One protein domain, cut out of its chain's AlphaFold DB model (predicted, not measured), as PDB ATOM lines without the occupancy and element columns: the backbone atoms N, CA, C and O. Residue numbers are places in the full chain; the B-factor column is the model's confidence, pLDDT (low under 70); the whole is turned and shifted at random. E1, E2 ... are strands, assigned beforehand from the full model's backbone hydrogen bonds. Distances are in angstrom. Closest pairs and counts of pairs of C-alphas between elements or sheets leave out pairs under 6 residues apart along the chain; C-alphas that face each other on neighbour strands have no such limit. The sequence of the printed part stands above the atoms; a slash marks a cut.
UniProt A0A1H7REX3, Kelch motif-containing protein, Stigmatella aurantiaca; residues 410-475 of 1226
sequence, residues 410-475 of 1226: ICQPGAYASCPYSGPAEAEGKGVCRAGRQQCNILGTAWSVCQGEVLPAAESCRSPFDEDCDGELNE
ATOM      1  N   ILE A 410      99.905  92.997  88.749       71.56
ATOM      2  CA  ILE A 410     101.249  92.703  89.283       71.56
ATOM      3  C   ILE A 410     102.171  93.929  89.289       71.56
ATOM      4  O   ILE A 410     103.275  93.865  89.827       71.56
ATOM      5  N   CYS A 411     101.730  95.030  88.680       72.31
ATOM      6  CA  CYS A 411     102.423  96.309  88.636       72.31
ATOM      7  C   CYS A 411     101.422  97.447  88.380       72.31
ATOM      8  O   CYS A 411     100.341  97.217  87.837       72.31
ATOM      9  N   GLN A 412     101.756  98.675  88.780       79.88
ATOM     10  CA  GLN A 412     100.924  99.844  88.476       79.88
ATOM     11  C   GLN A 412     101.148 100.274  87.013       79.88
ATOM     12  O   GLN A 412     102.307 100.329  86.598       79.88
ATOM     13  N   PRO A 413     100.107 100.588  86.213       78.31
ATOM     14  CA  PRO A 413     100.278 100.991  84.814       78.31
ATOM     15  C   PRO A 413     101.277 102.146  84.650       78.31
ATOM     16  O   PRO A 413     101.154 103.173  85.315       78.31
ATOM     17  N   GLY A 414     102.271 101.974  83.773       76.69
ATOM     18  CA  GLY A 414     103.331 102.963  83.544       76.69
ATOM     19  C   GLY A 414     104.494 102.950  84.550       76.69
ATOM     20  O   GLY A 414     105.486 103.630  84.299       76.69
ATOM     21  N   ALA A 415     104.425 102.166  85.636       83.19
ATOM     22  CA  ALA A 415     105.545 101.976  86.565       83.19
ATOM     23  C   ALA A 415     106.776 101.368  85.875       83.19
ATOM     24  O   ALA A 415     106.650 100.655  84.877       83.19
ATOM     25  N   TYR A 416     107.959 101.566  86.456       81.56
ATOM     26  CA  TYR A 416     109.208 100.942  86.000       81.56
ATOM     27  C   TYR A 416     109.818 100.063  87.088       81.56
ATOM     28  O   TYR A 416     109.779 100.415  88.262       81.56
ATOM     29  N   ALA A 417     110.446  98.957  86.700       77.94
ATOM     30  CA  ALA A 417     111.272  98.144  87.584       77.94
ATOM     31  C   ALA A 417     112.605  97.801  86.911       77.94
ATOM     32  O   ALA A 417     112.678  97.630  85.689       77.94
ATOM     33  N   SER A 418     113.659  97.667  87.714       73.06
ATOM     34  CA  SER A 418     114.903  97.043  87.263       73.06
ATOM     35  C   SER A 418     114.678  95.548  87.032       73.06
ATOM     36  O   SER A 418     113.899  94.897  87.735       73.06
ATOM     37  N   CYS A 419     115.339  95.003  86.020       78.50
ATOM     38  CA  CYS A 419     115.350  93.574  85.752       78.50
ATOM     39  C   CYS A 419     116.423  92.869  86.593       78.50
ATOM     40  O   CYS A 419     117.406  93.501  86.971       78.50
ATOM     41  N   PRO A 420     116.274  91.565  86.885       76.50
ATOM     42  CA  PRO A 420     117.375  90.773  87.415       76.50
ATOM     43  C   PRO A 420     118.474  90.690  86.354       76.50
ATOM     44  O   PRO A 420     118.229  90.149  85.274       76.50
ATOM     45  N   TYR A 421     119.659  91.214  86.662       77.06
ATOM     46  CA  TYR A 421     120.812  91.138  85.774       77.06
ATOM     47  C   TYR A 421     121.163  89.680  85.463       77.06
ATOM     48  O   TYR A 421     121.288  88.847  86.364       77.06
ATOM     49  N   SER A 422     121.295  89.356  84.176       79.19
ATOM     50  CA  SER A 422     121.495  87.972  83.723       79.19
ATOM     51  C   SER A 422     122.965  87.538  83.609       79.19
ATOM     52  O   SER A 422     123.237  86.378  83.286       79.19
ATOM     53  N   GLY A 423     123.910  88.442  83.891       74.44
ATOM     54  CA  GLY A 423     125.353  88.187  83.878       74.44
ATOM     55  C   GLY A 423     125.923  87.674  85.213       74.44
ATOM     56  O   GLY A 423     125.182  87.425  86.166       74.44
ATOM     57  N   PRO A 424     127.257  87.507  85.312       78.44
ATOM     58  CA  PRO A 424     127.935  87.193  86.570       78.44
ATOM     59  C   PRO A 424     127.710  88.310  87.594       78.44
ATOM     60  O   PRO A 424     127.904  89.481  87.272       78.44
ATOM     61  N   ALA A 425     127.347  87.970  88.833       75.94
ATOM     62  CA  ALA A 425     127.002  88.966  89.855       75.94
ATOM     63  C   ALA A 425     128.152  89.947  90.168       75.94
ATOM     64  O   ALA A 425     127.908  91.086  90.549       75.94
ATOM     65  N   GLU A 426     129.410  89.538  89.967       74.75
ATOM     66  CA  GLU A 426     130.570  90.424  90.131       74.75
ATOM     67  C   GLU A 426     130.830  91.385  88.955       74.75
ATOM     68  O   GLU A 426     131.735  92.213  89.067       74.75
ATOM     69  N   ALA A 427     130.065  91.301  87.861       75.12
ATOM     70  CA  ALA A 427     130.146  92.184  86.691       75.12
ATOM     71  C   ALA A 427     129.014  93.235  86.635       75.12
ATOM     72  O   ALA A 427     129.035  94.120  85.782       75.12
ATOM     73  N   GLU A 428     128.010  93.152  87.514       77.19
ATOM     74  CA  GLU A 428     126.901  94.111  87.540       77.19
ATOM     75  C   GLU A 428     127.397  95.504  87.968       77.19
ATOM     76  O   GLU A 428     127.938  95.675  89.061       77.19
ATOM     77  N   GLY A 429     127.239  96.510  87.099       68.31
ATOM     78  CA  GLY A 429     127.692  97.879  87.368       68.31
ATOM     79  C   GLY A 429     129.190  98.133  87.142       68.31
ATOM     80  O   GLY A 429     129.685  99.179  87.564       68.31
ATOM     81  N   LYS A 430     129.910  97.215  86.481       77.62
ATOM     82  CA  LYS A 430     131.294  97.413  86.010       77.62
ATOM     83  C   LYS A 430     131.346  97.604  84.497       77.62
ATOM     84  O   LYS A 430     130.505  97.069  83.779       77.62
ATOM     85  N   GLY A 431     132.344  98.348  84.019       75.38
ATOM     86  CA  GLY A 431     132.500  98.637  82.595       75.38
ATOM     87  C   GLY A 431     131.223  99.240  82.002       75.38
ATOM     88  O   GLY A 431     130.667 100.200  82.540       75.38
ATOM     89  N   VAL A 432     130.731  98.651  80.911       76.12
ATOM     90  CA  VAL A 432     129.420  99.003  80.325       76.12
ATOM     91  C   VAL A 432     128.244  98.175  80.863       76.12
ATOM     92  O   VAL A 432     127.092  98.495  80.544       76.12
ATOM     93  N   CYS A 433     128.502  97.143  81.672       83.69
ATOM     94  CA  CYS A 433     127.502  96.176  82.115       83.69
ATOM     95  C   CYS A 433     126.507  96.731  83.138       83.69
ATOM     96  O   CYS A 433     126.865  97.349  84.142       83.69
ATOM     97  N   ARG A 434     125.221  96.457  82.902       81.94
ATOM     98  CA  ARG A 434     124.107  96.933  83.736       81.94
ATOM     99  C   ARG A 434     122.865  96.069  83.556       81.94
ATOM    100  O   ARG A 434     122.603  95.599  82.450       81.94
ATOM    101  N   ALA A 435     122.064  95.962  84.613       77.94
ATOM    102  CA  ALA A 435     120.707  95.432  84.546       77.94
ATOM    103  C   ALA A 435     119.826  96.214  83.556       77.94
ATOM    104  O   ALA A 435     119.909  97.442  83.447       77.94
ATOM    105  N   GLY A 436     118.944  95.501  82.862       78.25
ATOM    106  CA  GLY A 436     117.885  96.094  82.058       78.25
ATOM    107  C   GLY A 436     116.783  96.729  82.904       78.25
ATOM    108  O   GLY A 436     116.715  96.577  84.125       78.25
ATOM    109  N   ARG A 437     115.870  97.424  82.230       81.00
ATOM    110  CA  ARG A 437     114.633  97.955  82.809       81.00
ATOM    111  C   ARG A 437     113.423  97.385  82.083       81.00
ATOM    112  O   ARG A 437     113.480  97.101  80.887       81.00
ATOM    113  N   GLN A 438     112.332  97.243  82.818       80.94
ATOM    114  CA  GLN A 438     111.026  96.822  82.321       80.94
ATOM    115  C   GLN A 438     109.965  97.839  82.759       80.94
ATOM    116  O   GLN A 438     110.019  98.359  83.875       80.94
ATOM    117  N   GLN A 439     109.010  98.129  81.879       83.50
ATOM    118  CA  GLN A 439     107.901  99.052  82.125       83.50
ATOM    119  C   GLN A 439     106.593  98.270  82.235       83.50
ATOM    120  O   GLN A 439     106.357  97.324  81.483       83.50
ATOM    121  N   CYS A 440     105.733  98.636  83.176       81.25
ATOM    122  CA  CYS A 440     104.437  98.004  83.347       81.25
ATOM    123  C   CYS A 440     103.478  98.407  82.219       81.25
ATOM    124  O   CYS A 440     103.318  99.593  81.921       81.25
ATOM    125  N   ASN A 441     102.816  97.424  81.602       76.12
ATOM    126  CA  ASN A 441     101.879  97.665  80.506       76.12
ATOM    127  C   ASN A 441     100.650  98.496  80.941       76.12
ATOM    128  O   ASN A 441     100.329  98.602  82.125       76.12
ATOM    129  N   ILE A 442      99.895  99.021  79.966       70.00
ATOM    130  CA  ILE A 442      98.657  99.790  80.215       70.00
ATOM    131  C   ILE A 442      97.583  99.034  81.021       70.00
ATOM    132  O   ILE A 442      96.619  99.649  81.456       70.00
ATOM    133  N   LEU A 443      97.711  97.716  81.210       65.00
ATOM    134  CA  LEU A 443      96.743  96.883  81.928       65.00
ATOM    135  C   LEU A 443      97.146  96.574  83.380       65.00
ATOM    136  O   LEU A 443      96.327  96.028  84.115       65.00
ATOM    137  N   GLY A 444      98.384  96.859  83.796       69.44
ATOM    138  CA  GLY A 444      98.910  96.434  85.100       69.44
ATOM    139  C   GLY A 444      99.199  94.927  85.219       69.44
ATOM    140  O   GLY A 444      99.536  94.437  86.298       69.44
ATOM    141  N   THR A 445      99.034  94.161  84.135       69.06
ATOM    142  CA  THR A 445      99.033  92.682  84.142       69.06
ATOM    143  C   THR A 445     100.351  92.050  83.710       69.06
ATOM    144  O   THR A 445     100.558  90.860  83.939       69.06
ATOM    145  N   ALA A 446     101.237  92.817  83.073       74.25
ATOM    146  CA  ALA A 446     102.552  92.348  82.664       74.25
ATOM    147  C   ALA A 446     103.567  93.491  82.651       74.25
ATOM    148  O   ALA A 446     103.279  94.593  82.179       74.25
ATOM    149  N   TRP A 447     104.778  93.182  83.100       80.00
ATOM    150  CA  TRP A 447     105.965  93.955  82.762       80.00
ATOM    151  C   TRP A 447     106.333  93.730  81.288       80.00
ATOM    152  O   TRP A 447     106.085  92.655  80.731       80.00
ATOM    153  N   SER A 448     106.917  94.741  80.646       77.19
ATOM    154  CA  SER A 448     107.522  94.614  79.321       77.19
ATOM    155  C   SER A 448     108.679  93.614  79.344       77.19
ATOM    156  O   SER A 448     109.204  93.261  80.398       77.19
ATOM    157  N   VAL A 449     109.156  93.210  78.164       79.50
ATOM    158  CA  VAL A 449     110.491  92.601  78.083       79.50
ATOM    159  C   VAL A 449     111.537  93.571  78.641       79.50
ATOM    160  O   VAL A 449     111.400  94.788  78.484       79.50
ATOM    161  N   CYS A 450     112.569  93.029  79.282       75.00
ATOM    162  CA  CYS A 450     113.710  93.797  79.768       75.00
ATOM    163  C   CYS A 450     114.475  94.425  78.598       75.00
ATOM    164  O   CYS A 450     114.819  93.736  77.637       75.00
ATOM    165  N   GLN A 451     114.743  95.728  78.681       69.69
ATOM    166  CA  GLN A 451     115.474  96.496  77.670       69.69
ATOM    167  C   GLN A 451     116.618  97.296  78.305       69.69
ATOM    168  O   GLN A 451     116.581  97.624  79.489       69.69
ATOM    169  N   GLY A 452     117.648  97.618  77.517       72.38
ATOM    170  CA  GLY A 452     118.789  98.433  77.956       72.38
ATOM    171  C   GLY A 452     119.858  97.711  78.789       72.38
ATOM    172  O   GLY A 452     120.838  98.362  79.160       72.38
ATOM    173  N   GLU A 453     119.688  96.408  79.049       79.94
ATOM    174  CA  GLU A 453     120.692  95.517  79.656       79.94
ATOM    175  C   GLU A 453     121.955  95.435  78.780       79.94
ATOM    176  O   GLU A 453     121.863  95.458  77.551       79.94
ATOM    177  N   VAL A 454     123.126  95.335  79.412       78.75
ATOM    178  CA  VAL A 454     124.430  95.141  78.752       78.75
ATOM    179  C   VAL A 454     125.212  94.103  79.550       78.75
ATOM    180  O   VAL A 454     125.208  94.170  80.776       78.75
ATOM    181  N   LEU A 455     125.836  93.144  78.863       80.19
ATOM    182  CA  LEU A 455     126.354  91.890  79.427       80.19
ATOM    183  C   LEU A 455     127.767  91.572  78.897       80.19
ATOM    184  O   LEU A 455     128.059  91.974  77.769       80.19
ATOM    185  N   PRO A 456     128.593  90.806  79.642       78.62
ATOM    186  CA  PRO A 456     129.989  90.537  79.289       78.62
ATOM    187  C   PRO A 456     130.211  89.916  77.898       78.62
ATOM    188  O   PRO A 456     129.651  88.860  77.588       78.62
ATOM    189  N   ALA A 457     131.088  90.523  77.095       71.31
ATOM    190  CA  ALA A 457     131.545  90.060  75.783       71.31
ATOM    191  C   ALA A 457     133.048  90.367  75.599       71.31
ATOM    192  O   ALA A 457     133.448  91.521  75.502       71.31
ATOM    193  N   ALA A 458     133.876  89.318  75.575       63.19
ATOM    194  CA  ALA A 458     135.297  89.423  75.923       63.19
ATOM    195  C   ALA A 458     136.283  89.772  74.784       63.19
ATOM    196  O   ALA A 458     136.061  89.415  73.624       63.19
ATOM    197  N   GLU A 459     137.419  90.372  75.168       64.56
ATOM    198  CA  GLU A 459     138.564  90.790  74.326       64.56
ATOM    199  C   GLU A 459     138.203  91.725  73.148       64.56
ATOM    200  O   GLU A 459     138.387  91.427  71.960       64.56
ATOM    201  N   SER A 460     137.662  92.898  73.484       58.56
ATOM    202  CA  SER A 460     137.226  93.901  72.508       58.56
ATOM    203  C   SER A 460     138.375  94.806  72.028       58.56
ATOM    204  O   SER A 460     138.449  95.986  72.376       58.56
ATOM    205  N   CYS A 461     139.277  94.290  71.176       56.62
ATOM    206  CA  CYS A 461     140.508  94.983  70.720       56.62
ATOM    207  C   CYS A 461     140.315  96.322  69.958       56.62
ATOM    208  O   CYS A 461     141.267  96.842  69.376       56.62
ATOM    209  N   ARG A 462     139.090  96.856  69.857       50.38
ATOM    210  CA  ARG A 462     138.764  98.125  69.177       50.38
ATOM    211  C   ARG A 462     137.783  99.020  69.947       50.38
ATOM    212  O   ARG A 462     137.428 100.074  69.419       50.38
ATOM    213  N   SER A 463     137.352  98.638  71.151       49.06
ATOM    214  CA  SER A 463     136.451  99.456  71.974       49.06
ATOM    215  C   SER A 463     137.221 100.320  72.986       49.06
ATOM    216  O   SER A 463     138.269  99.896  73.470       49.06
ATOM    217  N   PRO A 464     136.736 101.528  73.340       59.75
ATOM    218  CA  PRO A 464     137.232 102.291  74.484       59.75
ATOM    219  C   PRO A 464     136.583 101.866  75.821       59.75
ATOM    220  O   PRO A 464     136.667 102.613  76.795       59.75
ATOM    221  N   PHE A 465     135.899 100.715  75.866       61.41
ATOM    222  CA  PHE A 465     135.106 100.249  77.004       61.41
ATOM    223  C   PHE A 465     135.523  98.846  77.481       61.41
ATOM    224  O   PHE A 465     135.793  97.967  76.670       61.41
ATOM    225  N   ASP A 466     135.509  98.651  78.803       72.00
ATOM    226  CA  ASP A 466     135.554  97.344  79.476       72.00
ATOM    227  C   ASP A 466     134.232  96.606  79.196       72.00
ATOM    228  O   ASP A 466     133.171  96.979  79.712       72.00
ATOM    229  N   GLU A 467     134.295  95.633  78.283       75.38
ATOM    230  CA  GLU A 467     133.137  94.954  77.682       75.38
ATOM    231  C   GLU A 467     132.991  93.500  78.149       75.38
ATOM    232  O   GLU A 467     131.876  92.985  78.150       75.38
ATOM    233  N   ASP A 468     134.055  92.862  78.646       74.62
ATOM    234  CA  ASP A 468     133.996  91.681  79.519       74.62
ATOM    235  C   ASP A 468     133.552  92.042  80.952       74.62
ATOM    236  O   ASP A 468     133.113  91.165  81.700       74.62
ATOM    237  N   CYS A 469     133.602  93.327  81.318       79.25
ATOM    238  CA  CYS A 469     133.171  93.873  82.606       79.25
ATOM    239  C   CYS A 469     133.933  93.273  83.803       79.25
ATOM    240  O   CYS A 469     133.384  93.130  84.905       79.25
ATOM    241  N   ASP A 470     135.200  92.906  83.581       77.81
ATOM    242  CA  ASP A 470     136.101  92.358  84.598       77.81
ATOM    243  C   ASP A 470     136.950  93.444  85.289       77.81
ATOM    244  O   ASP A 470     137.327  93.274  86.458       77.81
ATOM    245  N   GLY A 471     137.117  94.595  84.627       74.94
ATOM    246  CA  GLY A 471     137.866  95.766  85.079       74.94
ATOM    247  C   GLY A 471     139.148  96.081  84.289       74.94
ATOM    248  O   GLY A 471     139.806  97.067  84.637       74.94
ATOM    249  N   GLU A 472     139.524  95.292  83.274       68.88
ATOM    250  CA  GLU A 472     140.749  95.453  82.460       68.88
ATOM    251  C   GLU A 472     140.476  95.404  80.929       68.88
ATOM    252  O   GLU A 472     139.340  95.587  80.503       68.88
ATOM    253  N   LEU A 473     141.518  95.262  80.082       61.59
ATOM    254  CA  LEU A 473     141.421  95.054  78.619       61.59
ATOM    255  C   LEU A 473     142.720  94.477  77.985       61.59
ATOM    256  O   LEU A 473     143.823  94.890  78.336       61.59
ATOM    257  N   ASN A 474     142.533  93.644  76.948       62.31
ATOM    258  CA  ASN A 474     143.446  93.201  75.863       62.31
ATOM    259  C   ASN A 474     144.754  92.410  76.169       62.31
ATOM    260  O   ASN A 474     145.606  92.838  76.943       62.31
ATOM    261  N   GLU A 475     145.009  91.325  75.409       63.84
ATOM    262  CA  GLU A 475     146.336  90.671  75.270       63.84
ATOM    263  C   GLU A 475     146.453  89.868  73.954       63.84
ATOM    264  O   GLU A 475     145.575  89.100  73.565       63.84
TER     265      GLU A 475
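What this domain is: This is residues 410 to 475 of the 1226 residues of the protein "Kelch motif-containing protein" of Stigmatella aurantiaca (UniProt A0A1H7REX3). With little regular structure, this is a slender rod of loops, in which the chain runs along the length through E1, folds back through E2 and turns again to run past them to the other end. E1 and E2 make one tiny two-stranded hairpin, and residues 458 to 475 form loops at the far end. The printed part has 66 residues, no named helix and two named strands, E1 then E2, antiparallel. The class is all strand, with 6 of the 66 residues in named elements. The whole is loose, with a radius of gyration of the C-alphas of 15.1 A and spans of 50 by 21 by 11 A.

Where its parts are: E1, residues 416 to 418, begins at C-alpha 416 (109.208, 100.942, 86.000) and is 7.0 A long. E2, residues 437 to 439, ends at C-alpha 439 (107.901, 99.052, 82.125) and is 6.9 A long.

How they stand to each other: The hairpin strands E1 and E2 are antiparallel neighbours at 155 degrees. C-alphas 416 and 439 face each other at 4.5 A. N 417 and O 438 are within hydrogen-bond range at 2.9 A.

The domain as a whole: The C-alphas of Leu 443 and Glu 475, the two farthest apart, are 50.4 A apart. The printed part has no cut. The link from E1 to E2, 18 residues, is long. Mean pLDDT of the printed part is 73.5; 17 residues are under 70, among them 458 to 465.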